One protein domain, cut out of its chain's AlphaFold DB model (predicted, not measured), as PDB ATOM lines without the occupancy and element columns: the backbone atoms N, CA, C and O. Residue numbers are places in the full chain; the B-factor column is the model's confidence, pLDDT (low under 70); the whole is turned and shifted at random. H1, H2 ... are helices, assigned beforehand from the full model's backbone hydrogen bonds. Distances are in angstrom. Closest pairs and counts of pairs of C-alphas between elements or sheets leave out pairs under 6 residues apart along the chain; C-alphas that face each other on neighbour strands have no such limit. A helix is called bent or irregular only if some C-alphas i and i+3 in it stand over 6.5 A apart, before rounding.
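What this domain is: This is residues 921 to 1125 of the 1158 residues of the protein "Hypothetical protein" of Pelagomonas calceolata (UniProt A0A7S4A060). A long helical hairpin, H8 and H9, makes one layer; H3 and H7, side by side, cross one face of it, and H4 packs on H2 and H3 from the far side. H1 folds back on H2 and meets the last part of H8, H5 and H6 lie out beyond the end of H4, and residues 959 to 964 and 1064 to 1069 stick out. The 205 printed residues hold nine named helices, H1 to H9 in chain order, and no named strand: the class is all helix. The whole is compact, with a radius of gyration of the C-alphas of 17.2 A and spans of 48 by 48 by 36 A.

How they stand to each other: Start at H9, residues 1097 to 1124, with a kink of 31 degrees near residue 1104. It forms a hairpin with H8, residues 1068 to 1092, at a shallow tilt of 27 degrees; their closest C-alphas, Gly 1082 and Phe 1109, are 5.4 A apart. Look next at H3, residues 969 to 983: it touches H9 about perpendicular, at 89 degrees, closest at C-alphas 972 and 1108, 6.3 A. H7, residues 1050 to 1057, touches H3 at 11 degrees, a shallow tilt, opposite ways, closest at C-alphas 973 and 1056, 6.4 A. H2, residues 932 to 954, H3 and H4, residues 1005 to 1025, form a bundle, helices packed together; the closest C-alphas of H2 and H4, Ala 940 and Ser 1021, are 5.4 A apart. H1, residues 921 to 930, forms a hairpin with H2, closest at C-alphas 928 and 938, 5.1 A, and touches residues 1087 to 1092 of H8. H6, residues 1036 to 1039, only just touches H2, with 3 pairs of C-alphas within 8 A, closest at 936 and 1039, 5.6 A; H5, residues 1030 to 1033, touches no helix. Helix packing is part aligned, part crossed. Every O i to N i+4 pair is within hydrogen-bond range in H1, H4, H7 and H8, against 15 of 19 in H2, 10 of 11 in H3 and 20 of 24 in H9; H5 and H6 are too short for one.

Where its parts are: Find C-alpha 921 at (43.887, -47.202, 96.911), where H1 begins. H9 runs 43.1 A to C-alpha 1124 at (63.280, -81.321, 74.259), H8 36.2 A, H4 31.1 A, H2 28.6 A and H3 20.2 A. H2 and H9 are irregular: C-alphas 933 and 936 are 9.0 A apart, and 1097 and 1100 7.0 A.

The domain as a whole: The two C-alphas farthest apart, Pro 1029 and Asp 1125, are 52.9 A apart. The printed part has no cut; the links H2 to H3 and H3 to H4 are long, 14 and 21 residues. Mean pLDDT of the printed part is 75.5, and 59 residues are under 70, among them 954 to 968 and 999 to 1010.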
ATOM      1  N   VAL A 921      44.543 -45.884  97.060       64.31
ATOM      2  CA  VAL A 921      43.887 -47.202  96.911       64.31
ATOM      3  C   VAL A 921      43.931 -47.699  95.456       64.31
ATOM      4  O   VAL A 921      43.721 -48.880  95.172       64.31
ATOM      5  N   ARG A 922      44.288 -46.835  94.500       68.62
ATOM      6  CA  ARG A 922      44.304 -47.144  93.062       68.62
ATOM      7  C   ARG A 922      45.087 -48.412  92.677       68.62
ATOM      8  O   ARG A 922      44.544 -49.193  91.893       68.62
ATOM      9  N   PRO A 923      46.306 -48.687  93.188       70.38
ATOM     10  CA  PRO A 923      47.020 -49.917  92.840       70.38
ATOM     11  C   PRO A 923      46.278 -51.181  93.306       70.38
ATOM     12  O   PRO A 923      46.275 -52.181  92.588       70.38
ATOM     13  N   LYS A 924      45.590 -51.114  94.458       75.38
ATOM     14  CA  LYS A 924      44.728 -52.186  94.992       75.38
ATOM     15  C   LYS A 924      43.570 -52.461  94.025       75.38
ATOM     16  O   LYS A 924      43.345 -53.609  93.652       75.38
ATOM     17  N   LEU A 925      42.909 -51.409  93.539       76.56
ATOM     18  CA  LEU A 925      41.804 -51.521  92.579       76.56
ATOM     19  C   LEU A 925      42.250 -52.051  91.218       76.56
ATOM     20  O   LEU A 925      41.603 -52.935  90.662       76.56
ATOM     21  N   CYS A 926      43.382 -51.577  90.695       75.12
ATOM     22  CA  CYS A 926      43.935 -52.111  89.453       75.12
ATOM     23  C   CYS A 926      44.267 -53.606  89.571       75.12
ATOM     24  O   CYS A 926      43.970 -54.355  88.643       75.12
ATOM     25  N   CYS A 927      44.821 -54.056  90.705       79.25
ATOM     26  CA  CYS A 927      45.064 -55.480  90.951       79.25
ATOM     27  C   CYS A 927      43.769 -56.300  90.920       79.25
ATOM     28  O   CYS A 927      43.720 -57.306  90.215       79.25
ATOM     29  N   VAL A 928      42.720 -55.862  91.627       83.56
ATOM     30  CA  VAL A 928      41.419 -56.561  91.647       83.56
ATOM     31  C   VAL A 928      40.786 -56.602  90.254       83.56
ATOM     32  O   VAL A 928      40.288 -57.641  89.834       83.56
ATOM     33  N   TRP A 929      40.860 -55.504  89.498       80.38
ATOM     34  CA  TRP A 929      40.353 -55.448  88.126       80.38
ATOM     35  C   TRP A 929      41.065 -56.434  87.189       80.38
ATOM     36  O   TRP A 929      40.421 -57.157  86.426       80.38
ATOM     37  N   GLU A 930      42.399 -56.486  87.232       78.75
ATOM     38  CA  GLU A 930      43.181 -57.374  86.363       78.75
ATOM     39  C   GLU A 930      43.060 -58.851  86.748       78.75
ATOM     40  O   GLU A 930      43.218 -59.726  85.893       78.75
ATOM     41  N   LEU A 931      42.770 -59.132  88.018       81.31
ATOM     42  CA  LEU A 931      42.599 -60.473  88.577       81.31
ATOM     43  C   LEU A 931      41.123 -60.873  88.726       81.31
ATOM     44  O   LEU A 931      40.817 -61.784  89.485       81.31
ATOM     45  N   ARG A 932      40.209 -60.238  87.983       79.38
ATOM     46  CA  ARG A 932      38.762 -60.510  88.048       79.38
ATOM     47  C   ARG A 932      38.358 -61.955  87.728       79.38
ATOM     48  O   ARG A 932      37.328 -62.401  88.218       79.38
ATOM     49  N   ASP A 933      39.177 -62.686  86.969       76.88
ATOM     50  CA  ASP A 933      38.982 -64.124  86.708       76.88
ATOM     51  C   ASP A 933      39.202 -64.982  87.970       76.88
ATOM     52  O   ASP A 933      38.710 -66.101  88.058       76.88
ATOM     53  N   TYR A 934      39.914 -64.433  88.959       82.25
ATOM     54  CA  TYR A 934      40.242 -65.042  90.248       82.25
ATOM     55  C   TYR A 934      39.760 -64.131  91.379       82.25
ATOM     56  O   TYR A 934      40.523 -63.705  92.248       82.25
ATOM     57  N   LEU A 935      38.479 -63.756  91.326       81.38
ATOM     58  CA  LEU A 935      37.912 -62.735  92.201       81.38
ATOM     59  C   LEU A 935      38.190 -62.984  93.702       81.38
ATOM     60  O   LEU A 935      38.670 -62.045  94.346       81.38
ATOM     61  N   PRO A 936      37.997 -64.197  94.267       84.81
ATOM     62  CA  PRO A 936      38.253 -64.438  95.689       84.81
ATOM     63  C   PRO A 936      39.718 -64.205  96.081       84.81
ATOM     64  O   PRO A 936      40.009 -63.527  97.070       84.81
ATOM     65  N   GLU A 937      40.647 -64.696  95.259       88.75
ATOM     66  CA  GLU A 937      42.086 -64.508  95.444       88.75
ATOM     67  C   GLU A 937      42.469 -63.035  95.319       88.75
ATOM     68  O   GLU A 937      43.234 -62.520  96.128       88.75
ATOM     69  N   SER A 938      41.906 -62.330  94.337       88.62
ATOM     70  CA  SER A 938      42.207 -60.923  94.080       88.62
ATOM     71  C   SER A 938      41.838 -60.018  95.257       88.62
ATOM     72  O   SER A 938      42.613 -59.130  95.617       88.62
ATOM     73  N   VAL A 939      40.693 -60.275  95.899       87.75
ATOM     74  CA  VAL A 939      40.220 -59.538  97.078       87.75
ATOM     75  C   VAL A 939      41.085 -59.873  98.293       87.75
ATOM     76  O   VAL A 939      41.500 -58.968  99.018       87.75
ATOM     77  N   ALA A 940      41.423 -61.148  98.493       88.88
ATOM     78  CA  ALA A 940      42.322 -61.557  99.571       88.88
ATOM     79  C   ALA A 940      43.730 -60.955  99.412       88.88
ATOM     80  O   ALA A 940      44.276 -60.400 100.366       88.88
ATOM     81  N   LEU A 941      44.292 -60.979  98.201       90.12
ATOM     82  CA  LEU A 941      45.572 -60.347  97.875       90.12
ATOM     83  C   LEU A 941      45.527 -58.838  98.108       90.12
ATOM     84  O   LEU A 941      46.454 -58.283  98.694       90.12
ATOM     85  N   ALA A 942      44.445 -58.179  97.694       86.88
ATOM     86  CA  ALA A 942      44.237 -56.754  97.906       86.88
ATOM     87  C   ALA A 942      44.275 -56.370  99.397       86.88
ATOM     88  O   ALA A 942      44.850 -55.335  99.740       86.88
ATOM     89  N   HIS A 943      43.718 -57.198 100.287       87.19
ATOM     90  CA  HIS A 943      43.802 -57.005 101.741       87.19
ATOM     91  C   HIS A 943      45.148 -57.414 102.342       87.19
ATOM     92  O   HIS A 943      45.559 -56.831 103.338       87.19
ATOM     93  N   ALA A 944      45.853 -58.368 101.731       88.44
ATOM     94  CA  ALA A 944      47.178 -58.807 102.159       88.44
ATOM     95  C   ALA A 944      48.307 -57.823 101.787       88.44
ATOM     96  O   ALA A 944      49.400 -57.903 102.345       88.44
ATOM     97  N   LEU A 945      48.082 -56.888 100.853       87.19
ATOM     98  CA  LEU A 945      49.112 -55.960 100.362       87.19
ATOM     99  C   LEU A 945      49.812 -55.128 101.462       87.19
ATOM    100  O   LEU A 945      51.047 -55.069 101.442       87.19
ATOM    101  N   PRO A 946      49.105 -54.494 102.424       85.00
ATOM    102  CA  PRO A 946      49.749 -53.762 103.518       85.00
ATOM    103  C   PRO A 946      50.622 -54.664 104.395       85.00
ATOM    104  O   PRO A 946      51.708 -54.256 104.811       85.00
ATOM    105  N   ASP A 947      50.195 -55.906 104.623       85.12
ATOM    106  CA  ASP A 947      50.956 -56.907 105.367       85.12
ATOM    107  C   ASP A 947      52.184 -57.390 104.598       85.12
ATOM    108  O   ASP A 947      53.257 -57.501 105.189       85.12
ATOM    109  N   PHE A 948      52.078 -57.595 103.280       85.62
ATOM    110  CA  PHE A 948      53.234 -57.889 102.434       85.62
ATOM    111  C   PHE A 948      54.264 -56.756 102.469       85.62
ATOM    112  O   PHE A 948      55.462 -57.015 102.588       85.62
ATOM    113  N   MET A 949      53.814 -55.498 102.436       81.50
ATOM    114  CA  MET A 949      54.684 -54.334 102.628       81.50
ATOM    115  C   MET A 949      55.312 -54.319 104.023       81.50
ATOM    116  O   MET A 949      56.510 -54.081 104.168       81.50
ATOM    117  N   GLY A 950      54.521 -54.573 105.063       79.00
ATOM    118  CA  GLY A 950      54.990 -54.641 106.441       79.00
ATOM    119  C   GLY A 950      56.080 -55.691 106.632       79.00
ATOM    120  O   GLY A 950      57.130 -55.387 107.182       79.00
ATOM    121  N   GLU A 951      55.852 -56.907 106.146       77.44
ATOM    122  CA  GLU A 951      56.663 -58.094 106.433       77.44
ATOM    123  C   GLU A 951      57.874 -58.249 105.506       77.44
ATOM    124  O   GLU A 951      58.968 -58.545 105.978       77.44
ATOM    125  N   PHE A 952      57.714 -57.996 104.204       77.06
ATOM    126  CA  PHE A 952      58.774 -58.223 103.213       77.06
ATOM    127  C   PHE A 952      59.520 -56.948 102.799       77.06
ATOM    128  O   PHE A 952      60.557 -57.041 102.140       77.06
ATOM    129  N   VAL A 953      59.029 -55.763 103.191       72.44
ATOM    130  CA  VAL A 953      59.649 -54.468 102.855       72.44
ATOM    131  C   VAL A 953      60.039 -53.663 104.106       72.44
ATOM    132  O   VAL A 953      61.184 -53.218 104.197       72.44
ATOM    133  N   LYS A 954      59.130 -53.470 105.080       68.81
ATOM    134  CA  LYS A 954      59.311 -52.546 106.226       68.81
ATOM    135  C   LYS A 954      59.975 -53.199 107.468       68.81
ATOM    136  O   LYS A 954      60.869 -52.593 108.061       68.81
ATOM    137  N   ASN A 955      59.611 -54.425 107.860       59.50
ATOM    138  CA  ASN A 955      60.116 -55.131 109.052       59.50
ATOM    139  C   ASN A 955      61.321 -56.040 108.730       59.50
ATOM    140  O   ASN A 955      61.183 -57.210 108.411       59.50
ATOM    141  N   ARG A 956      62.539 -55.506 108.891       53.56
ATOM    142  CA  ARG A 956      63.813 -56.249 109.059       53.56
ATOM    143  C   ARG A 956      64.143 -57.388 108.062       53.56
ATOM    144  O   ARG A 956      64.363 -58.530 108.453       53.56
ATOM    145  N   PHE A 957      64.523 -56.988 106.853       44.97
ATOM    146  CA  PHE A 957      65.843 -57.326 106.290       44.97
ATOM    147  C   PHE A 957      66.489 -55.994 105.870       44.97
ATOM    148  O   PHE A 957      65.985 -55.328 104.979       44.97
ATOM    149  N   ASN A 958      67.530 -55.535 106.578       43.75
ATOM    150  CA  ASN A 958      68.190 -54.220 106.430       43.75
ATOM    151  C   ASN A 958      68.143 -53.606 105.009       43.75
ATOM    152  O   ASN A 958      69.009 -53.885 104.179       43.75
ATOM    153  N   PHE A 959      67.231 -52.661 104.765       41.59
ATOM    154  CA  PHE A 959      67.093 -51.955 103.479       41.59
ATOM    155  C   PHE A 959      68.321 -51.090 103.106       41.59
ATOM    156  O   PHE A 959      68.442 -50.649 101.972       41.59
ATOM    157  N   LYS A 960      69.280 -50.889 104.028       37.78
ATOM    158  CA  LYS A 960      70.595 -50.274 103.741       37.78
ATOM    159  C   LYS A 960      71.702 -51.267 103.348       37.78
ATOM    160  O   LYS A 960      72.740 -50.829 102.873       37.78
ATOM    161  N   LYS A 961      71.501 -52.579 103.535       40.53
ATOM    162  CA  LYS A 961      72.367 -53.646 102.982       40.53
ATOM    163  C   LYS A 961      71.734 -54.344 101.771       40.53
ATOM    164  O   LYS A 961      72.445 -54.957 100.994       40.53
ATOM    165  N   ALA A 962      70.413 -54.241 101.607       42.06
ATOM    166  CA  ALA A 962      69.631 -54.999 100.632       42.06
ATOM    167  C   ALA A 962      69.195 -54.209  99.385       42.06
ATOM    168  O   ALA A 962      68.438 -54.733  98.575       42.06
ATOM    169  N   THR A 963      69.691 -52.993  99.153       43.31
ATOM    170  CA  THR A 963      69.588 -52.402  97.806       43.31
ATOM    171  C   THR A 963      70.423 -53.176  96.776       43.31
ATOM    172  O   THR A 963      70.132 -53.094  95.588       43.31
ATOM    173  N   GLU A 964      71.365 -54.015  97.225       49.00
ATOM    174  CA  GLU A 964      72.008 -55.055  96.404       49.00
ATOM    175  C   GLU A 964      71.266 -56.413  96.466       49.00
ATOM    176  O   GLU A 964      71.377 -57.218  95.546       49.00
ATOM    177  N   ASP A 965      70.423 -56.643  97.485       47.56
ATOM    178  CA  ASP A 965      70.014 -57.986  97.937       47.56
ATOM    179  C   ASP A 965      68.513 -58.164  98.257       47.56
ATOM    180  O   ASP A 965      68.109 -59.138  98.899       47.56
ATOM    181  N   ALA A 966      67.629 -57.307  97.731       42.31
ATOM    182  CA  ALA A 966      66.168 -57.515  97.682       42.31
ATOM    183  C   ALA A 966      65.771 -58.722  96.789       42.31
ATOM    184  O   ALA A 966      64.769 -58.722  96.076       42.31
ATOM    185  N   GLY A 967      66.650 -59.718  96.680       49.03
ATOM    186  CA  GLY A 967      66.529 -60.945  95.906       49.03
ATOM    187  C   GLY A 967      67.232 -62.124  96.542       49.03
ATOM    188  O   GLY A 967      67.440 -63.100  95.825       49.03
ATOM    189  N   SER A 968      67.575 -62.064  97.832       63.72
ATOM    190  CA  SER A 968      68.046 -63.261  98.516       63.72
ATOM    191  C   SER A 968      66.990 -64.362  98.380       63.72
ATOM    192  O   SER A 968      65.778 -64.135  98.471       63.72
ATOM    193  N   GLU A 969      67.457 -65.565  98.081       71.81
ATOM    194  CA  GLU A 969      66.600 -66.721  97.829       71.81
ATOM    195  C   GLU A 969      65.659 -67.013  99.006       71.81
ATOM    196  O   GLU A 969      64.502 -67.372  98.799       71.81
ATOM    197  N   ALA A 970      66.114 -66.758 100.233       72.69
ATOM    198  CA  ALA A 970      65.318 -66.926 101.442       72.69
ATOM    199  C   ALA A 970      64.072 -66.023 101.475       72.69
ATOM    200  O   ALA A 970      63.005 -66.491 101.863       72.69
ATOM    201  N   VAL A 971      64.183 -64.758 101.044       74.31
ATOM    202  CA  VAL A 971      63.045 -63.819 101.014       74.31
ATOM    203  C   VAL A 971      62.054 -64.199  99.915       74.31
ATOM    204  O   VAL A 971      60.848 -64.140 100.132       74.31
ATOM    205  N   GLN A 972      62.545 -64.654  98.757       79.69
ATOM    206  CA  GLN A 972      61.680 -65.136  97.675       79.69
ATOM    207  C   GLN A 972      60.876 -66.368  98.104       79.69
ATOM    208  O   GLN A 972      59.673 -66.418  97.874       79.69
ATOM    209  N   ILE A 973      61.524 -67.344  98.748       79.69
ATOM    210  CA  ILE A 973      60.870 -68.563  99.247       79.69
ATOM    211  C   ILE A 973      59.845 -68.221 100.337       79.69
ATOM    212  O   ILE A 973      58.736 -68.749 100.318       79.69
ATOM    213  N   ALA A 974      60.188 -67.303 101.246       78.81
ATOM    214  CA  ALA A 974      59.275 -66.834 102.284       78.81
ATOM    215  C   ALA A 974      58.019 -66.178 101.704       78.81
ATOM    216  O   ALA A 974      56.901 -66.482 102.116       78.81
ATOM    217  N   PHE A 975      58.212 -65.315 100.706       84.62
ATOM    218  CA  PHE A 975      57.115 -64.692  99.985       84.62
ATOM    219  C   PHE A 975      56.267 -65.730  99.242       84.62
ATOM    220  O   PHE A 975      55.047 -65.669  99.335       84.62
ATOM    221  N   PHE A 976      56.874 -66.720  98.572       85.75
ATOM    222  CA  PHE A 976      56.134 -67.807  97.916       85.75
ATOM    223  C   PHE A 976      55.244 -68.580  98.887       85.75
ATOM    224  O   PHE A 976      54.094 -68.840  98.553       85.75
ATOM    225  N   ALA A 977      55.736 -68.913 100.082       81.62
ATOM    226  CA  ALA A 977      54.931 -69.600 101.091       81.62
ATOM    227  C   ALA A 977      53.687 -68.782 101.482       81.62
ATOM    228  O   ALA A 977      52.577 -69.308 101.478       81.62
ATOM    229  N   ALA A 978      53.865 -67.487 101.765       83.31
ATOM    230  CA  ALA A 978      52.763 -66.589 102.112       83.31
ATOM    231  C   ALA A 978      51.805 -66.334 100.933       83.31
ATOM    232  O   ALA A 978      50.600 -66.209 101.116       83.31
ATOM    233  N   PHE A 979      52.332 -66.277  99.710       89.19
ATOM    234  CA  PHE A 979      51.564 -66.026  98.495       89.19
ATOM    235  C   PHE A 979      50.710 -67.232  98.074       89.19
ATOM    236  O   PHE A 979      49.524 -67.077  97.782       89.19
ATOM    237  N   LEU A 980      51.283 -68.442  98.086       88.75
ATOM    238  CA  LEU A 980      50.582 -69.688  97.729       88.75
ATOM    239  C   LEU A 980      49.456 -70.025  98.708       88.75
ATOM    240  O   LEU A 980      48.466 -70.637  98.323       88.75
ATOM    241  N   HIS A 981      49.561 -69.538  99.943       84.12
ATOM    242  CA  HIS A 981      48.493 -69.608 100.933       84.12
ATOM    243  C   HIS A 981      47.177 -68.953 100.458       84.12
ATOM    244  O   HIS A 981      46.096 -69.310 100.936       84.12
ATOM    245  N   ILE A 982      47.268 -67.991  99.531       87.62
ATOM    246  CA  ILE A 982      46.127 -67.282  98.946       87.62
ATOM    247  C   ILE A 982      45.792 -67.813  97.538       87.62
ATOM    248  O   ILE A 982      44.617 -68.014  97.262       87.62
ATOM    249  N   VAL A 983      46.791 -68.053  96.673       85.88
ATOM    250  CA  VAL A 983      46.620 -68.239  95.206       85.88
ATOM    251  C   VAL A 983      46.625 -69.708  94.728       85.88
ATOM    252  O   VAL A 983      46.320 -69.984  93.582       85.88
ATOM    253  N   ASP A 984      46.972 -70.694  95.563       86.88
ATOM    254  CA  ASP A 984      47.040 -72.111  95.135       86.88
ATOM    255  C   ASP A 984      46.423 -73.046  96.186       86.88
ATOM    256  O   ASP A 984      47.063 -73.953  96.719       86.88
ATOM    257  N   ARG A 985      45.150 -72.806  96.529       85.75
ATOM    258  CA  ARG A 985      44.450 -73.533  97.604       85.75
ATOM    259  C   ARG A 985      43.875 -74.878  97.143       85.75
ATOM    260  O   ARG A 985      42.667 -75.076  97.140       85.75
ATOM    261  N   HIS A 986      44.742 -75.818  96.769       84.75
ATOM    262  CA  HIS A 986      44.346 -77.189  96.424       84.75
ATOM    263  C   HIS A 986      44.434 -78.148  97.623       84.75
ATOM    264  O   HIS A 986      45.319 -77.975  98.467       84.75
ATOM    265  N   PRO A 987      43.564 -79.178  97.701       84.19
ATOM    266  CA  PRO A 987      43.635 -80.175  98.763       84.19
ATOM    267  C   PRO A 987      44.919 -80.994  98.637       84.19
ATOM    268  O   PRO A 987      45.310 -81.375  97.530       84.19
ATOM    269  N   CYS A 988      45.561 -81.279  99.772       81.38
ATOM    270  CA  CYS A 988      46.743 -82.128  99.801       81.38
ATOM    271  C   CYS A 988      46.427 -83.527  99.256       81.38
ATOM    272  O   CYS A 988      45.494 -84.189  99.712       81.38
ATOM    273  N   ARG A 989      47.208 -83.965  98.269       76.69
ATOM    274  CA  ARG A 989      47.075 -85.289  97.647       76.69
ATOM    275  C   ARG A 989      47.654 -86.380  98.542       76.69
ATOM    276  O   ARG A 989      48.528 -86.118  99.370       76.69
ATOM    277  N   GLU A 990      47.206 -87.613  98.335       68.12
ATOM    278  CA  GLU A 990      47.775 -88.786  99.000       68.12
ATOM    279  C   GLU A 990      49.273 -88.908  98.664       68.12
ATOM    280  O   GLU A 990      49.664 -88.895  97.501       68.12
ATOM    281  N   GLY A 991      50.127 -88.951  99.691       69.19
ATOM    282  CA  GLY A 991      51.587 -88.999  99.536       69.19
ATOM    283  C   GLY A 991      52.284 -87.653  99.285       69.19
ATOM    284  O   GLY A 991      53.514 -87.604  99.335       69.19
ATOM    285  N   ALA A 992      51.551 -86.555  99.068       75.56
ATOM    286  CA  ALA A 992      52.134 -85.217  98.973       75.56
ATOM    287  C   ALA A 992      52.364 -84.603 100.364       75.56
ATOM    288  O   ALA A 992      51.613 -84.848 101.306       75.56
ATOM    289  N   THR A 993      53.401 -83.772 100.498       80.81
ATOM    290  CA  THR A 993      53.658 -83.026 101.739       80.81
ATOM    291  C   THR A 993      52.697 -81.839 101.841       80.81
ATOM    292  O   THR A 993      52.663 -81.023 100.912       80.81
ATOM    293  N   PRO A 994      51.965 -81.673 102.957       84.31
ATOM    294  CA  PRO A 994      51.164 -80.478 103.186       84.31
ATOM    295  C   PRO A 994      52.019 -79.211 103.182       84.31
ATOM    296  O   PRO A 994      53.112 -79.196 103.749       84.31
ATOM    297  N   LEU A 995      51.502 -78.115 102.626       81.56
ATOM    298  CA  LEU A 995      52.189 -76.824 102.562       81.56
ATOM    299  C   LEU A 995      52.622 -76.353 103.958       81.56
ATOM    300  O   LEU A 995      53.753 -75.912 104.129       81.56
ATOM    301  N   ALA A 996      51.776 -76.532 104.976       74.06
ATOM    302  CA  ALA A 996      52.097 -76.204 106.370       74.06
ATOM    303  C   ALA A 996      53.256 -77.047 106.947       74.06
ATOM    304  O   ALA A 996      53.940 -76.627 107.884       74.06
ATOM    305  N   GLN A 997      53.485 -78.239 106.392       72.44
ATOM    306  CA  GLN A 997      54.517 -79.186 106.815       72.44
ATOM    307  C   GLN A 997      55.796 -79.099 105.974       72.44
ATOM    308  O   GLN A 997      56.798 -79.725 106.322       72.44
ATOM    309  N   CYS A 998      55.814 -78.292 104.909       70.56
ATOM    310  CA  CYS A 998      57.027 -78.034 104.148       70.56
ATOM    311  C   CYS A 998      58.140 -77.520 105.081       70.56
ATOM    312  O   CYS A 998      57.963 -76.583 105.864       70.56
ATOM    313  N   THR A 999      59.315 -78.148 104.980       54.62
ATOM    314  CA  THR A 999      60.470 -78.075 105.912       54.62
ATOM    315  C   THR A 999      60.959 -76.672 106.310       54.62
ATOM    316  O   THR A 999      61.733 -76.527 107.260       54.62
ATOM    317  N   TRP A1000      60.544 -75.629 105.592       56.38
ATOM    318  CA  TRP A1000      60.885 -74.232 105.858       56.38
ATOM    319  C   TRP A1000      59.935 -73.534 106.854       56.38
ATOM    320  O   TRP A1000      60.366 -72.611 107.551       56.38
ATOM    321  N   ILE A1001      58.680 -73.990 106.959       58.19
ATOM    322  CA  ILE A1001      57.650 -73.428 107.854       58.19
ATOM    323  C   ILE A1001      57.776 -74.015 109.270       58.19
ATOM    324  O   ILE A1001      57.636 -73.293 110.252       58.19
ATOM    325  N   GLN A1002      58.141 -75.296 109.391       53.19
ATOM    326  CA  GLN A1002      58.185 -76.013 110.676       53.19
ATOM    327  C   GLN A1002      59.327 -75.607 111.630       53.19
ATOM    328  O   GLN A1002      59.266 -75.923 112.815       53.19
ATOM    329  N   LYS A1003      60.391 -74.945 111.153       54.84
ATOM    330  CA  LYS A1003      61.623 -74.739 111.946       54.84
ATOM    331  C   LYS A1003      61.582 -73.571 112.941       54.84
ATOM    332  O   LYS A1003      62.534 -73.419 113.700       54.84
ATOM    333  N   ASP A1004      60.544 -72.736 112.931       57.53
ATOM    334  CA  ASP A1004      60.554 -71.446 113.631       57.53
ATOM    335  C   ASP A1004      59.155 -71.106 114.177       57.53
ATOM    336  O   ASP A1004      58.206 -70.946 113.408       57.53
ATOM    337  N   ALA A1005      59.007 -71.002 115.502       60.44
ATOM    338  CA  ALA A1005      57.716 -70.754 116.159       60.44
ATOM    339  C   ALA A1005      57.066 -69.429 115.706       60.44
ATOM    340  O   ALA A1005      55.846 -69.351 115.574       60.44
ATOM    341  N   ALA A1006      57.881 -68.423 115.363       59.22
ATOM    342  CA  ALA A1006      57.413 -67.157 114.798       59.22
ATOM    343  C   ALA A1006      56.756 -67.325 113.411       59.22
ATOM    344  O   ALA A1006      55.902 -66.534 113.018       59.22
ATOM    345  N   ARG A1007      57.114 -68.369 112.652       62.75
ATOM    346  CA  ARG A1007      56.564 -68.619 111.307       62.75
ATOM    347  C   ARG A1007      55.230 -69.360 111.339       62.75
ATOM    348  O   ARG A1007      54.412 -69.150 110.448       62.75
ATOM    349  N   GLN A1008      54.975 -70.167 112.371       64.25
ATOM    350  CA  GLN A1008      53.643 -70.733 112.626       64.25
ATOM    351  C   GLN A1008      52.639 -69.644 113.037       64.25
ATOM    352  O   GLN A1008      51.482 -69.679 112.626       64.25
ATOM    353  N   GLU A1009      53.091 -68.633 113.782       65.69
ATOM    354  CA  GLU A1009      52.286 -67.443 114.078       65.69
ATOM    355  C   GLU A1009      51.965 -66.644 112.798       65.69
ATOM    356  O   GLU A1009      50.816 -66.245 112.589       65.69
ATOM    357  N   ASN A1010      52.933 -66.508 111.880       67.25
ATOM    358  CA  ASN A1010      52.694 -65.909 110.560       67.25
ATOM    359  C   ASN A1010      51.714 -66.730 109.701       67.25
ATOM    360  O   ASN A1010      50.914 -66.143 108.980       67.25
ATOM    361  N   TRP A1011      51.704 -68.065 109.788       73.00
ATOM    362  CA  TRP A1011      50.705 -68.898 109.097       73.00
ATOM    363  C   TRP A1011      49.274 -68.556 109.538       73.00
ATOM    364  O   TRP A1011      48.403 -68.277 108.715       73.00
ATOM    365  N   ALA A1012      49.047 -68.473 110.853       77.44
ATOM    366  CA  ALA A1012      47.747 -68.096 111.407       77.44
ATOM    367  C   ALA A1012      47.322 -66.668 111.014       77.44
ATOM    368  O   ALA A1012      46.128 -66.385 110.902       77.44
ATOM    369  N   LYS A1013      48.281 -65.757 110.798       81.44
ATOM    370  CA  LYS A1013      48.020 -64.404 110.288       81.44
ATOM    371  C   LYS A1013      47.435 -64.437 108.869       81.44
ATOM    372  O   LYS A1013      46.430 -63.769 108.631       81.44
ATOM    373  N   TRP A1014      48.006 -65.221 107.953       83.31
ATOM    374  CA  TRP A1014      47.502 -65.321 106.575       83.31
ATOM    375  C   TRP A1014      46.126 -65.998 106.505       83.31
ATOM    376  O   TRP A1014      45.251 -65.492 105.804       83.31
ATOM    377  N   GLU A1015      45.880 -67.052 107.297       82.62
ATOM    378  CA  GLU A1015      44.536 -67.651 107.422       82.62
ATOM    379  C   GLU A1015      43.493 -66.641 107.929       82.62
ATOM    380  O   GLU A1015      42.378 -66.587 107.417       82.62
ATOM    381  N   LYS A1016      43.846 -65.759 108.877       85.69
ATOM    382  CA  LYS A1016      42.932 -64.690 109.324       85.69
ATOM    383  C   LYS A1016      42.582 -63.711 108.202       85.69
ATOM    384  O   LYS A1016      41.427 -63.298 108.115       85.69
ATOM    385  N   ILE A1017      43.543 -63.337 107.355       84.81
ATOM    386  CA  ILE A1017      43.306 -62.436 106.210       84.81
ATOM    387  C   ILE A1017      42.388 -63.105 105.181       84.81
ATOM    388  O   ILE A1017      41.455 -62.468 104.683       84.81
ATOM    389  N   VAL A1018      42.616 -64.392 104.901       85.88
ATOM    390  CA  VAL A1018      41.768 -65.200 104.013       85.88
ATOM    391  C   VAL A1018      40.349 -65.301 104.574       85.88
ATOM    392  O   VAL A1018      39.403 -64.938 103.881       85.88
ATOM    393  N   ALA A1019      40.191 -65.684 105.843       86.56
ATOM    394  CA  ALA A1019      38.887 -65.804 106.495       86.56
ATOM    395  C   ALA A1019      38.127 -64.466 106.552       86.56
ATOM    396  O   ALA A1019      36.929 -64.421 106.278       86.56
ATOM    397  N   ALA A1020      38.813 -63.359 106.857       87.06
ATOM    398  CA  ALA A1020      38.208 -62.028 106.860       87.06
ATOM    399  C   ALA A1020      37.776 -61.586 105.453       87.06
ATOM    400  O   ALA A1020      36.714 -60.984 105.294       87.06
ATOM    401  N   SER A1021      38.573 -61.900 104.427       85.94
ATOM    402  CA  SER A1021      38.231 -61.608 103.031       85.94
ATOM    403  C   SER A1021      37.055 -62.462 102.553       85.94
ATOM    404  O   SER A1021      36.151 -61.933 101.911       85.94
ATOM    405  N   GLN A1022      37.011 -63.741 102.938       86.56
ATOM    406  CA  GLN A1022      35.891 -64.632 102.640       86.56
ATOM    407  C   GLN A1022      34.594 -64.148 103.296       86.56
ATOM    408  O   GLN A1022      33.573 -64.063 102.625       86.56
ATOM    409  N   ALA A1023      34.638 -63.722 104.563       86.25
ATOM    410  CA  ALA A1023      33.467 -63.179 105.252       86.25
ATOM    411  C   ALA A1023      32.892 -61.926 104.560       86.25
ATOM    412  O   ALA A1023      31.681 -61.705 104.576       86.25
ATOM    413  N   ARG A1024      33.746 -61.104 103.928       85.75
ATOM    414  CA  ARG A1024      33.306 -59.958 103.112       85.75
ATOM    415  C   ARG A1024      32.663 -60.410 101.800       85.75
ATOM    416  O   ARG A1024      31.623 -59.870 101.428       85.75
ATOM    417  N   LEU A1025      33.248 -61.406 101.131       83.81
ATOM    418  CA  LEU A1025      32.705 -62.001  99.904       83.81
ATOM    419  C   LEU A1025      31.344 -62.672 100.143       83.81
ATOM    420  O   LEU A1025      30.428 -62.485  99.348       83.81
ATOM    421  N   ASP A1026      31.163 -63.347 101.280       82.56
ATOM    422  CA  ASP A1026      29.889 -63.968 101.671       82.56
ATOM    423  C   ASP A1026      28.759 -62.935 101.880       82.56
ATOM    424  O   ASP A1026      27.573 -63.272 101.807       82.56
ATOM    425  N   GLY A1027      29.114 -61.666 102.126       78.88
ATOM    426  CA  GLY A1027      28.191 -60.540 102.289       78.88
ATOM    427  C   GLY A1027      27.768 -59.841 100.987       78.88
ATOM    428  O   GLY A1027      26.979 -58.879 101.042       78.88
ATOM    429  N   VAL A1028      28.288 -60.282  99.834       80.56
ATOM    430  CA  VAL A1028      27.927 -59.773  98.500       80.56
ATOM    431  C   VAL A1028      26.502 -60.230  98.136       80.56
ATOM    432  O   VAL A1028      26.151 -61.386  98.375       80.56
ATOM    433  N   PRO A1029      25.645 -59.348  97.577       72.56
ATOM    434  CA  PRO A1029      24.292 -59.726  97.170       72.56
ATOM    435  C   PRO A1029      24.274 -60.892  96.174       72.56
ATOM    436  O   PRO A1029      25.049 -60.917  95.222       72.56
ATOM    437  N   GLU A1030      23.323 -61.813  96.341       69.00
ATOM    438  CA  GLU A1030      23.192 -63.020  95.507       69.00
ATOM    439  C   GLU A1030      23.018 -62.706  94.016       69.00
ATOM    440  O   GLU A1030      23.610 -63.366  93.170       69.00
ATOM    441  N   ALA A1031      22.308 -61.619  93.702       65.19
ATOM    442  CA  ALA A1031      22.115 -61.133  92.337       65.19
ATOM    443  C   ALA A1031      23.426 -60.756  91.611       65.19
ATOM    444  O   ALA A1031      23.455 -60.703  90.386       65.19
ATOM    445  N   LEU A1032      24.506 -60.491  92.357       68.06
ATOM    446  CA  LEU A1032      25.837 -60.146  91.839       68.06
ATOM    447  C   LEU A1032      26.872 -61.249  92.064       68.06
ATOM    448  O   LEU A1032      27.961 -61.190  91.491       68.06
ATOM    449  N   ALA A1033      26.542 -62.218  92.917       58.81
ATOM    450  CA  ALA A1033      27.398 -63.349  93.219       58.81
ATOM    451  C   ALA A1033      27.424 -64.370  92.079       58.81
ATOM    452  O   ALA A1033      28.408 -65.087  91.946       58.81
ATOM    453  N   GLY A1034      26.378 -64.409  91.242       65.50
ATOM    454  CA  GLY A1034      26.232 -65.442  90.222       65.50
ATOM    455  C   GLY A1034      26.224 -66.814  90.893       65.50
ATOM    456  O   GLY A1034      25.283 -67.144  91.610       65.50
ATOM    457  N   ASP A1035      27.302 -67.571  90.703       63.62
ATOM    458  CA  ASP A1035      27.588 -68.781  91.470       63.62
ATOM    459  C   ASP A1035      28.281 -68.420  92.799       63.62
ATOM    460  O   ASP A1035      29.443 -68.007  92.827       63.62
ATOM    461  N   ARG A1036      27.572 -68.579  93.927       66.75
ATOM    462  CA  ARG A1036      28.137 -68.308  95.262       66.75
ATOM    463  C   ARG A1036      29.345 -69.187  95.579       66.75
ATOM    464  O   ARG A1036      30.202 -68.742  96.341       66.75
ATOM    465  N   ASP A1037      29.436 -70.390  95.017       65.75
ATOM    466  CA  ASP A1037      30.591 -71.257  95.240       65.75
ATOM    467  C   ASP A1037      31.826 -70.747  94.485       65.75
ATOM    468  O   ASP A1037      32.942 -70.880  94.983       65.75
ATOM    469  N   ALA A1038      31.643 -70.022  93.375       66.56
ATOM    470  CA  ALA A1038      32.733 -69.344  92.670       66.56
ATOM    471  C   ALA A1038      33.315 -68.142  93.447       66.56
ATOM    472  O   ALA A1038      34.422 -67.690  93.148       66.56
ATOM    473  N   LEU A1039      32.601 -67.624  94.458       73.19
ATOM    474  CA  LEU A1039      33.092 -66.574  95.363       73.19
ATOM    475  C   LEU A1039      33.819 -67.116  96.604       73.19
ATOM    476  O   LEU A1039      34.222 -66.332  97.471       73.19
ATOM    477  N   ARG A1040      33.978 -68.436  96.720       77.44
ATOM    478  CA  ARG A1040      34.608 -69.072  97.877       77.44
ATOM    479  C   ARG A1040      36.035 -69.493  97.573       77.44
ATOM    480  O   ARG A1040      36.295 -70.211  96.614       77.44
ATOM    481  N   LEU A1041      36.962 -69.094  98.439       77.31
ATOM    482  CA  LEU A1041      38.280 -69.714  98.494       77.31
ATOM    483  C   LEU A1041      38.132 -71.135  99.059       77.31
ATOM    484  O   LEU A1041      37.548 -71.289 100.136       77.31
ATOM    485  N   PRO A1042      38.664 -72.173  98.383       74.00
ATOM    486  CA  PRO A1042      38.600 -73.536  98.887       74.00
ATOM    487  C   PRO A1042      39.191 -73.638 100.299       74.00
ATOM    488  O   PRO A1042      40.327 -73.225 100.568       74.00
ATOM    489  N   ALA A1043      38.394 -74.176 101.219       69.25
ATOM    490  CA  ALA A1043      38.798 -74.427 102.592       69.25
ATOM    491  C   ALA A1043      39.187 -75.902 102.732       69.25
ATOM    492  O   ALA A1043      38.337 -76.791 102.672       69.25
ATOM    493  N   HIS A1044      40.477 -76.161 102.924       73.12
ATOM    494  CA  HIS A1044      41.014 -77.501 103.144       73.12
ATOM    495  C   HIS A1044      41.806 -77.530 104.449       73.12
ATOM    496  O   HIS A1044      42.429 -76.534 104.812       73.12
ATOM    497  N   ALA A1045      41.769 -78.669 105.149       66.12
ATOM    498  CA  ALA A1045      42.523 -78.858 106.389       66.12
ATOM    499  C   ALA A1045      44.039 -78.782 106.144       66.12
ATOM    500  O   ALA A1045      44.749 -78.147 106.916       66.12
ATOM    501  N   ASP A1046      44.496 -79.364 105.030       79.69
ATOM    502  CA  ASP A1046      45.880 -79.339 104.569       79.69
ATOM    503  C   ASP A1046      45.931 -78.928 103.090       79.69
ATOM    504  O   ASP A1046      45.296 -79.551 102.232       79.69
ATOM    505  N   LEU A1047      46.692 -77.869 102.792       84.69
ATOM    506  CA  LEU A1047      46.955 -77.410 101.425       84.69
ATOM    507  C   LEU A1047      48.083 -78.229 100.791       84.69
ATOM    508  O   LEU A1047      49.043 -78.589 101.467       84.69
ATOM    509  N   ASP A1048      48.002 -78.485  99.492       87.06
ATOM    510  CA  ASP A1048      49.029 -79.203  98.734       87.06
ATOM    511  C   ASP A1048      50.339 -78.393  98.617       87.06
ATOM    512  O   ASP A1048      50.358 -77.281  98.090       87.06
ATOM    513  N   GLY A1049      51.458 -78.955  99.090       85.69
ATOM    514  CA  GLY A1049      52.771 -78.299  99.075       85.69
ATOM    515  C   GLY A1049      53.587 -78.481  97.789       85.69
ATOM    516  O   GLY A1049      54.709 -77.975  97.715       85.69
ATOM    517  N   SER A1050      53.083 -79.180  96.763       88.31
ATOM    518  CA  SER A1050      53.890 -79.530  95.580       88.31
ATOM    519  C   SER A1050      54.372 -78.306  94.801       88.31
ATOM    520  O   SER A1050      55.533 -78.257  94.402       88.31
ATOM    521  N   VAL A1051      53.528 -77.284  94.615       87.94
ATOM    522  CA  VAL A1051      53.922 -76.046  93.909       87.94
ATOM    523  C   VAL A1051      54.998 -75.282  94.683       87.94
ATOM    524  O   VAL A1051      55.912 -74.718  94.077       87.94
ATOM    525  N   PHE A1052      54.942 -75.305  96.018       88.56
ATOM    526  CA  PHE A1052      55.972 -74.704  96.860       88.56
ATOM    527  C   PHE A1052      57.311 -75.438  96.734       88.56
ATOM    528  O   PHE A1052      58.335 -74.783  96.531       88.56
ATOM    529  N   GLU A1053      57.321 -76.772  96.805       86.94
ATOM    530  CA  GLU A1053      58.551 -77.555  96.624       86.94
ATOM    531  C   GLU A1053      59.131 -77.355  95.214       86.94
ATOM    532  O   GLU A1053      60.325 -77.107  95.081       86.94
ATOM    533  N   ILE A1054      58.294 -77.294  94.171       87.81
ATOM    534  CA  ILE A1054      58.732 -76.951  92.806       87.81
ATOM    535  C   ILE A1054      59.380 -75.558  92.764       87.81
ATOM    536  O   ILE A1054      60.460 -75.382  92.194       87.81
ATOM    537  N   ALA A1055      58.750 -74.551  93.378       85.62
ATOM    538  CA  ALA A1055      59.287 -73.193  93.432       85.62
ATOM    539  C   ALA A1055      60.588 -73.105  94.251       85.62
ATOM    540  O   ALA A1055      61.444 -72.259  93.975       85.62
ATOM    541  N   LYS A1056      60.756 -73.961  95.261       85.12
ATOM    542  CA  LYS A1056      61.952 -74.039  96.102       85.12
ATOM    543  C   LYS A1056      63.104 -74.748  95.385       85.12
ATOM    544  O   LYS A1056      64.182 -74.167  95.283       85.12
ATOM    545  N   ASP A1057      62.854 -75.937  94.847       84.31
ATOM    546  CA  ASP A1057      63.849 -76.805  94.203       84.31
ATOM    547  C   ASP A1057      64.143 -76.394  92.751       84.31
ATOM    548  O   ASP A1057      65.125 -76.829  92.147       84.31
ATOM    549  N   ARG A1058      63.313 -75.498  92.201       84.31
ATOM    550  CA  ARG A1058      63.398 -74.934  90.847       84.31
ATOM    551  C   ARG A1058      63.312 -75.980  89.738       84.31
ATOM    552  O   ARG A1058      63.880 -75.782  88.665       84.31
ATOM    553  N   ARG A1059      62.630 -77.097  89.982       82.69
ATOM    554  CA  ARG A1059      62.483 -78.189  89.016       82.69
ATOM    555  C   ARG A1059      61.111 -78.829  89.133       82.69
ATOM    556  O   ARG A1059      60.585 -78.983  90.231       82.69
ATOM    557  N   MET A1060      60.559 -79.215  87.988       81.38
ATOM    558  CA  MET A1060      59.379 -80.073  87.938       81.38
ATOM    559  C   MET A1060      59.760 -81.513  88.325       81.38
ATOM    560  O   MET A1060      60.880 -81.939  88.019       81.38
ATOM    561  N   PRO A1061      58.854 -82.280  88.959       80.31
ATOM    562  CA  PRO A1061      59.101 -83.687  89.251       80.31
ATOM    563  C   PRO A1061      59.341 -84.486  87.957       80.31
ATOM    564  O   PRO A1061      58.687 -84.213  86.945       80.31
ATOM    565  N   PRO A1062      60.276 -85.453  87.949       72.50
ATOM    566  CA  PRO A1062      60.579 -86.245  86.759       72.50
ATOM    567  C   PRO A1062      59.408 -87.158  86.369       72.50
ATOM    568  O   PRO A1062      58.564 -87.492  87.198       72.50
ATOM    569  N   ALA A1063      59.386 -87.612  85.109       66.62
ATOM    570  CA  ALA A1063      58.329 -88.492  84.586       66.62
ATOM    571  C   ALA A1063      58.280 -89.859  85.290       66.62
ATOM    572  O   ALA A1063      57.254 -90.521  85.278       66.62
ATOM    573  N   SER A1064      59.377 -90.263  85.934       69.81
ATOM    574  CA  SER A1064      59.449 -91.473  86.754       69.81
ATOM    575  C   SER A1064      58.763 -91.342  88.116       69.81
ATOM    576  O   SER A1064      58.561 -92.352  88.780       69.81
ATOM    577  N   ALA A1065      58.455 -90.120  88.565       71.56
ATOM    578  CA  ALA A1065      57.893 -89.868  89.892       71.56
ATOM    579  C   ALA A1065      56.379 -89.625  89.877       71.56
ATOM    580  O   ALA A1065      55.724 -89.902  90.877       71.56
ATOM    581  N   ILE A1066      55.839 -89.079  88.784       76.31
ATOM    582  CA  ILE A1066      54.421 -88.726  88.640       76.31
ATOM    583  C   ILE A1066      53.950 -88.984  87.209       76.31
ATOM    584  O   ILE A1066      54.734 -88.883  86.261       76.31
ATOM    585  N   SER A1067      52.659 -89.257  87.044       71.88
ATOM    586  CA  SER A1067      52.049 -89.456  85.726       71.88
ATOM    587  C   SER A1067      52.098 -88.185  84.861       71.88
ATOM    588  O   SER A1067      52.205 -87.054  85.353       71.88
ATOM    589  N   SER A1068      51.978 -88.345  83.537       65.81
ATOM    590  CA  SER A1068      51.939 -87.214  82.594       65.81
ATOM    591  C   SER A1068      50.772 -86.260  82.870       65.81
ATOM    592  O   SER A1068      50.944 -85.039  82.823       65.81
ATOM    593  N   LEU A1069      49.604 -86.807  83.223       69.75
ATOM    594  CA  LEU A1069      48.419 -86.036  83.581       69.75
ATOM    595  C   LEU A1069      48.653 -85.205  84.849       69.75
ATOM    596  O   LEU A1069      48.354 -84.012  84.876       69.75
ATOM    597  N   GLU A1070      49.238 -85.795  85.892       75.38
ATOM    598  CA  GLU A1070      49.545 -85.077  87.135       75.38
ATOM    599  C   GLU A1070      50.557 -83.956  86.918       75.38
ATOM    600  O   GLU A1070      50.402 -82.859  87.469       75.38
ATOM    601  N   ARG A1071      51.568 -84.203  86.083       77.81
ATOM    602  CA  ARG A1071      52.557 -83.194  85.701       77.81
ATOM    603  C   ARG A1071      51.908 -82.034  84.953       77.81
ATOM    604  O   ARG A1071      52.226 -80.878  85.233       77.81
ATOM    605  N   HIS A1072      50.954 -82.325  84.067       75.62
ATOM    606  CA  HIS A1072      50.139 -81.312  83.389       75.62
ATOM    607  C   HIS A1072      49.311 -80.475  84.366       75.62
ATOM    608  O   HIS A1072      49.295 -79.247  84.268       75.62
ATOM    609  N   VAL A1073      48.685 -81.100  85.367       81.62
ATOM    610  CA  VAL A1073      47.931 -80.371  86.404       81.62
ATOM    611  C   VAL A1073      48.849 -79.467  87.236       81.62
ATOM    612  O   VAL A1073      48.522 -78.301  87.454       81.62
ATOM    613  N   LEU A1074      50.011 -79.962  87.681       84.88
ATOM    614  CA  LEU A1074      50.983 -79.158  88.439       84.88
ATOM    615  C   LEU A1074      51.512 -77.976  87.623       84.88
ATOM    616  O   LEU A1074      51.644 -76.868  88.142       84.88
ATOM    617  N   LYS A1075      51.754 -78.189  86.328       82.44
ATOM    618  CA  LYS A1075      52.142 -77.129  85.399       82.44
ATOM    619  C   LYS A1075      51.069 -76.043  85.298       82.44
ATOM    620  O   LYS A1075      51.407 -74.866  85.386       82.44
ATOM    621  N   LYS A1076      49.788 -76.417  85.162       82.25
ATOM    622  CA  LYS A1076      48.668 -75.457  85.133       82.25
ATOM    623  C   LYS A1076      48.591 -74.624  86.415       82.25
ATOM    624  O   LYS A1076      48.459 -73.406  86.330       82.25
ATOM    625  N   ARG A1077      48.742 -75.259  87.584       88.19
ATOM    626  CA  ARG A1077      48.793 -74.567  88.887       88.19
ATOM    627  C   ARG A1077      49.947 -73.564  88.949       88.19
ATOM    628  O   ARG A1077      49.751 -72.394  89.269       88.19
ATOM    629  N   LEU A1078      51.148 -73.985  88.552       88.06
ATOM    630  CA  LEU A1078      52.328 -73.121  88.526       88.06
ATOM    631  C   LEU A1078      52.176 -71.946  87.537       88.06
ATOM    632  O   LEU A1078      52.599 -70.825  87.831       88.06
ATOM    633  N   TRP A1079      51.550 -72.176  86.380       85.12
ATOM    634  CA  TRP A1079      51.252 -71.133  85.396       85.12
ATOM    635  C   TRP A1079      50.260 -70.098  85.935       85.12
ATOM    636  O   TRP A1079      50.495 -68.897  85.796       85.12
ATOM    637  N   HIS A1080      49.204 -70.551  86.615       87.06
ATOM    638  CA  HIS A1080      48.250 -69.682  87.299       87.06
ATOM    639  C   HIS A1080      48.954 -68.762  88.317       87.06
ATOM    640  O   HIS A1080      48.851 -67.540  88.205       87.06
ATOM    641  N   VAL A1081      49.796 -69.318  89.199       90.44
ATOM    642  CA  VAL A1081      50.628 -68.548  90.150       90.44
ATOM    643  C   VAL A1081      51.499 -67.512  89.427       90.44
ATOM    644  O   VAL A1081      51.571 -66.349  89.833       90.44
ATOM    645  N   GLY A1082      52.143 -67.907  88.324       88.50
ATOM    646  CA  GLY A1082      52.941 -67.008  87.488       88.50
ATOM    647  C   GLY A1082      52.133 -65.839  86.914       88.50
ATOM    648  O   GLY A1082      52.586 -64.693  86.962       88.50
ATOM    649  N   ASN A1083      50.925 -66.098  86.417       84.81
ATOM    650  CA  ASN A1083      50.048 -65.063  85.873       84.81
ATOM    651  C   ASN A1083      49.601 -64.056  86.928       84.81
ATOM    652  O   ASN A1083      49.590 -62.854  86.650       84.81
ATOM    653  N   VAL A1084      49.270 -64.518  88.137       89.00
ATOM    654  CA  VAL A1084      48.892 -63.620  89.232       89.00
ATOM    655  C   VAL A1084      50.068 -62.719  89.616       89.00
ATOM    656  O   VAL A1084      49.908 -61.498  89.679       89.00
ATOM    657  N   LEU A1085      51.278 -63.278  89.756       89.19
ATOM    658  CA  LEU A1085      52.499 -62.505  90.027       89.19
ATOM    659  C   LEU A1085      52.774 -61.444  88.950       89.19
ATOM    660  O   LEU A1085      53.116 -60.305  89.276       89.19
ATOM    661  N   LEU A1086      52.610 -61.799  87.671       84.75
ATOM    662  CA  LEU A1086      52.798 -60.884  86.543       84.75
ATOM    663  C   LEU A1086      51.779 -59.737  86.566       84.75
ATOM    664  O   LEU A1086      52.161 -58.570  86.454       84.75
ATOM    665  N   LYS A1087      50.490 -60.052  86.731       82.38
ATOM    666  CA  LYS A1087      49.409 -59.056  86.789       82.38
ATOM    667  C   LYS A1087      49.599 -58.101  87.973       82.38
ATOM    668  O   LYS A1087      49.502 -56.887  87.788       82.38
ATOM    669  N   MET A1088      49.966 -58.617  89.150       84.81
ATOM    670  CA  MET A1088      50.288 -57.791  90.321       84.81
ATOM    671  C   MET A1088      51.502 -56.892  90.079       84.81
ATOM    672  O   MET A1088      51.430 -55.693  90.342       84.81
ATOM    673  N   HIS A1089      52.602 -57.427  89.537       83.62
ATOM    674  CA  HIS A1089      53.783 -56.627  89.190       83.62
ATOM    675  C   HIS A1089      53.418 -55.465  88.256       83.62
ATOM    676  O   HIS A1089      53.803 -54.319  88.500       83.62
ATOM    677  N   ASN A1090      52.611 -55.751  87.230       76.50
ATOM    678  CA  ASN A1090      52.193 -54.768  86.239       76.50
ATOM    679  C   ASN A1090      51.311 -53.652  86.816       76.50
ATOM    680  O   ASN A1090      51.370 -52.526  86.318       76.50
ATOM    681  N   CYS A1091      50.510 -53.949  87.843       76.12
ATOM    682  CA  CYS A1091      49.632 -52.979  88.502       76.12
ATOM    683  C   CYS A1091      50.361 -52.149  89.566       76.12
ATOM    684  O   CYS A1091      50.180 -50.935  89.621       76.12
ATOM    685  N   LEU A1092      51.200 -52.785  90.388       76.75
ATOM    686  CA  LEU A1092      51.818 -52.166  91.568       76.75
ATOM    687  C   LEU A1092      53.071 -51.336  91.254       76.75
ATOM    688  O   LEU A1092      53.523 -50.572  92.099       76.75
ATOM    689  N   GLN A1093      53.648 -51.472  90.056       69.81
ATOM    690  CA  GLN A1093      54.768 -50.627  89.615       69.81
ATOM    691  C   GLN A1093      54.351 -49.188  89.250       69.81
ATOM    692  O   GLN A1093      55.210 -48.332  89.043       69.81
ATOM    693  N   LEU A1094      53.046 -48.927  89.128       59.91
ATOM    694  CA  LEU A1094      52.483 -47.595  88.910       59.91
ATOM    695  C   LEU A1094      52.469 -46.849  90.263       59.91
ATOM    696  O   LEU A1094      52.297 -47.499  91.287       59.91
ATOM    697  N   ARG A1095      52.701 -45.522  90.277       55.84
ATOM    698  CA  ARG A1095      52.853 -44.670  91.490       55.84
ATOM    699  C   ARG A1095      52.057 -45.158  92.723       55.84
ATOM    700  O   ARG A1095      50.862 -45.402  92.608       55.84
ATOM    701  N   GLY A1096      52.703 -45.209  93.894       63.19
ATOM    702  CA  GLY A1096      52.077 -45.522  95.190       63.19
ATOM    703  C   GLY A1096      53.042 -46.193  96.178       63.19
ATOM    704  O   GLY A1096      54.180 -46.505  95.821       63.19
ATOM    705  N   GLU A1097      52.592 -46.457  97.411       69.50
ATOM    706  CA  GLU A1097      53.421 -47.096  98.452       69.50
ATOM    707  C   GLU A1097      53.890 -48.519  98.078       69.50
ATOM    708  O   GLU A1097      54.951 -48.965  98.518       69.50
ATOM    709  N   PHE A1098      53.132 -49.231  97.237       76.31
ATOM    710  CA  PHE A1098      53.366 -50.643  96.901       76.31
ATOM    711  C   PHE A1098      54.460 -50.889  95.850       76.31
ATOM    712  O   PHE A1098      54.835 -52.042  95.621       76.31
ATOM    713  N   ILE A1099      55.024 -49.839  95.242       76.19
ATOM    714  CA  ILE A1099      56.082 -49.967  94.225       76.19
ATOM    715  C   ILE A1099      57.299 -50.752  94.737       76.19
ATOM    716  O   ILE A1099      57.957 -51.462  93.976       76.19
ATOM    717  N   ALA A1100      57.565 -50.695  96.044       76.94
ATOM    718  CA  ALA A1100      58.671 -51.402  96.679       76.94
ATOM    719  C   ALA A1100      58.552 -52.942  96.619       76.94
ATOM    720  O   ALA A1100      59.570 -53.622  96.723       76.94
ATOM    721  N   LEU A1101      57.353 -53.504  96.395       79.94
ATOM    722  CA  LEU A1101      57.150 -54.949  96.182       79.94
ATOM    723  C   LEU A1101      57.499 -55.402  94.757       79.94
ATOM    724  O   LEU A1101      57.738 -56.588  94.518       79.94
ATOM    725  N   SER A1102      57.556 -54.474  93.799       80.12
ATOM    726  CA  SER A1102      57.751 -54.774  92.378       80.12
ATOM    727  C   SER A1102      59.001 -55.631  92.079       80.12
ATOM    728  O   SER A1102      58.873 -56.609  91.331       80.12
ATOM    729  N   PRO A1103      60.190 -55.375  92.674       80.56
ATOM    730  CA  PRO A1103      61.372 -56.211  92.460       80.56
ATOM    731  C   PRO A1103      61.195 -57.661  92.927       80.56
ATOM    732  O   PRO A1103      61.702 -58.574  92.273       80.56
ATOM    733  N   LEU A1104      60.479 -57.874  94.036       82.88
ATOM    734  CA  LEU A1104      60.216 -59.199  94.600       82.88
ATOM    735  C   LEU A1104      59.263 -59.988  93.698       82.88
ATOM    736  O   LEU A1104      59.604 -61.091  93.273       82.88
ATOM    737  N   LEU A1105      58.140 -59.375  93.307       85.94
ATOM    738  CA  LEU A1105      57.172 -59.963  92.374       85.94
ATOM    739  C   LEU A1105      57.834 -60.362  91.052       85.94
ATOM    740  O   LEU A1105      57.649 -61.479  90.573       85.94
ATOM    741  N   ARG A1106      58.684 -59.486  90.497       83.50
ATOM    742  CA  ARG A1106      59.435 -59.770  89.268       83.50
ATOM    743  C   ARG A1106      60.372 -60.967  89.423       83.50
ATOM    744  O   ARG A1106      60.457 -61.779  88.502       83.50
ATOM    745  N   LYS A1107      61.094 -61.083  90.544       83.62
ATOM    746  CA  LYS A1107      62.015 -62.208  90.800       83.62
ATOM    747  C   LYS A1107      61.259 -63.524  90.972       83.62
ATOM    748  O   LYS A1107      61.627 -64.504  90.329       83.62
ATOM    749  N   CYS A1108      60.170 -63.523  91.737       86.62
ATOM    750  CA  CYS A1108      59.298 -64.686  91.900       86.62
ATOM    751  C   CYS A1108      58.673 -65.122  90.567       86.62
ATOM    752  O   CYS A1108      58.769 -66.292  90.200       86.62
ATOM    753  N   PHE A1109      58.136 -64.186  89.780       87.44
ATOM    754  CA  PHE A1109      57.634 -64.477  88.433       87.44
ATOM    755  C   PHE A1109      58.726 -65.059  87.529       87.44
ATOM    756  O   PHE A1109      58.520 -66.059  86.848       87.44
ATOM    757  N   THR A1110      59.919 -64.459  87.550       82.31
ATOM    758  CA  THR A1110      61.062 -64.922  86.753       82.31
ATOM    759  C   THR A1110      61.463 -66.351  87.130       82.31
ATOM    760  O   THR A1110      61.757 -67.152  86.248       82.31
ATOM    761  N   ARG A1111      61.423 -66.700  88.422       85.31
ATOM    762  CA  ARG A1111      61.650 -68.067  88.906       85.31
ATOM    763  C   ARG A1111      60.612 -69.046  88.352       85.31
ATOM    764  O   ARG A1111      61.009 -70.054  87.783       85.31
ATOM    765  N   VAL A1112      59.317 -68.729  88.450       86.38
ATOM    766  CA  VAL A1112      58.232 -69.550  87.867       86.38
ATOM    767  C   VAL A1112      58.430 -69.738  86.363       86.38
ATOM    768  O   VAL A1112      58.368 -70.857  85.858       86.38
ATOM    769  N   LYS A1113      58.739 -68.650  85.652       81.62
ATOM    770  CA  LYS A1113      58.989 -68.670  84.211       81.62
ATOM    771  C   LYS A1113      60.135 -69.617  83.839       81.62
ATOM    772  O   LYS A1113      59.985 -70.382  82.889       81.62
ATOM    773  N   TYR A1114      61.260 -69.567  84.555       79.56
ATOM    774  CA  TYR A1114      62.393 -70.451  84.271       79.56
ATOM    775  C   TYR A1114      62.074 -71.912  84.573       79.56
ATOM    776  O   TYR A1114      62.392 -72.747  83.743       79.56
ATOM    777  N   ILE A1115      61.359 -72.222  85.659       81.50
ATOM    778  CA  ILE A1115      60.934 -73.602  85.959       81.50
ATOM    779  C   ILE A1115      60.109 -74.188  84.807       81.50
ATOM    780  O   ILE A1115      60.379 -75.296  84.350       81.50
ATOM    781  N   LEU A1116      59.123 -73.430  84.317       74.75
ATOM    782  CA  LEU A1116      58.287 -73.852  83.192       74.75
ATOM    783  C   LEU A1116      59.108 -74.014  81.905       74.75
ATOM    784  O   LEU A1116      58.905 -74.972  81.165       74.75
ATOM    785  N   SER A1117      60.048 -73.101  81.651       68.06
ATOM    786  CA  SER A1117      60.900 -73.137  80.454       68.06
ATOM    787  C   SER A1117      61.885 -74.311  80.488       68.06
ATOM    788  O   SER A1117      62.032 -75.014  79.492       68.06
ATOM    789  N   ASP A1118      62.518 -74.555  81.637       70.38
ATOM    790  CA  ASP A1118      63.497 -75.621  81.846       70.38
ATOM    791  C   ASP A1118      62.853 -77.009  81.771       70.38
ATOM    792  O   ASP A1118      63.467 -77.923  81.233       70.38
ATOM    793  N   ASP A1119      61.612 -77.178  82.238       67.88
ATOM    794  CA  ASP A1119      60.879 -78.446  82.111       67.88
ATOM    795  C   ASP A1119      60.619 -78.814  80.644       67.88
ATOM    796  O   ASP A1119      60.803 -79.958  80.224       67.88
ATOM    797  N   ILE A1120      60.237 -77.830  79.830       61.28
ATOM    798  CA  ILE A1120      60.048 -78.035  78.393       61.28
ATOM    799  C   ILE A1120      61.394 -78.293  77.724       61.28
ATOM    800  O   ILE A1120      61.499 -79.232  76.942       61.28
ATOM    801  N   ASN A1121      62.428 -77.520  78.058       63.28
ATOM    802  CA  ASN A1121      63.767 -77.720  77.511       63.28
ATOM    803  C   ASN A1121      64.312 -79.107  77.860       63.28
ATOM    804  O   ASN A1121      64.781 -79.787  76.961       63.28
ATOM    805  N   ALA A1122      64.165 -79.579  79.100       62.75
ATOM    806  CA  ALA A1122      64.577 -80.919  79.523       62.75
ATOM    807  C   ALA A1122      63.846 -82.027  78.751       62.75
ATOM    808  O   ALA A1122      64.440 -83.046  78.409       62.75
ATOM    809  N   ASN A1123      62.569 -81.816  78.419       60.16
ATOM    810  CA  ASN A1123      61.815 -82.730  77.568       60.16
ATOM    811  C   ASN A1123      62.191 -82.620  76.082       60.16
ATOM    812  O   ASN A1123      61.795 -83.475  75.302       60.16
ATOM    813  N   VAL A1124      62.922 -81.595  75.660       57.34
ATOM    814  CA  VAL A1124      63.280 -81.321  74.259       57.34
ATOM    815  C   VAL A1124      64.806 -81.484  74.036       57.34
ATOM    816  O   VAL A1124      65.274 -81.456  72.896       57.34
ATOM    817  N   ASP A1125      65.572 -81.733  75.107       55.44
ATOM    818  CA  ASP A1125      67.036 -81.831  75.127       55.44
ATOM    819  C   ASP A1125      67.581 -83.152  74.545       55.44
ATOM    820  O   ASP A1125      66.940 -84.205  74.574       55.44
TER     821      ASP A1125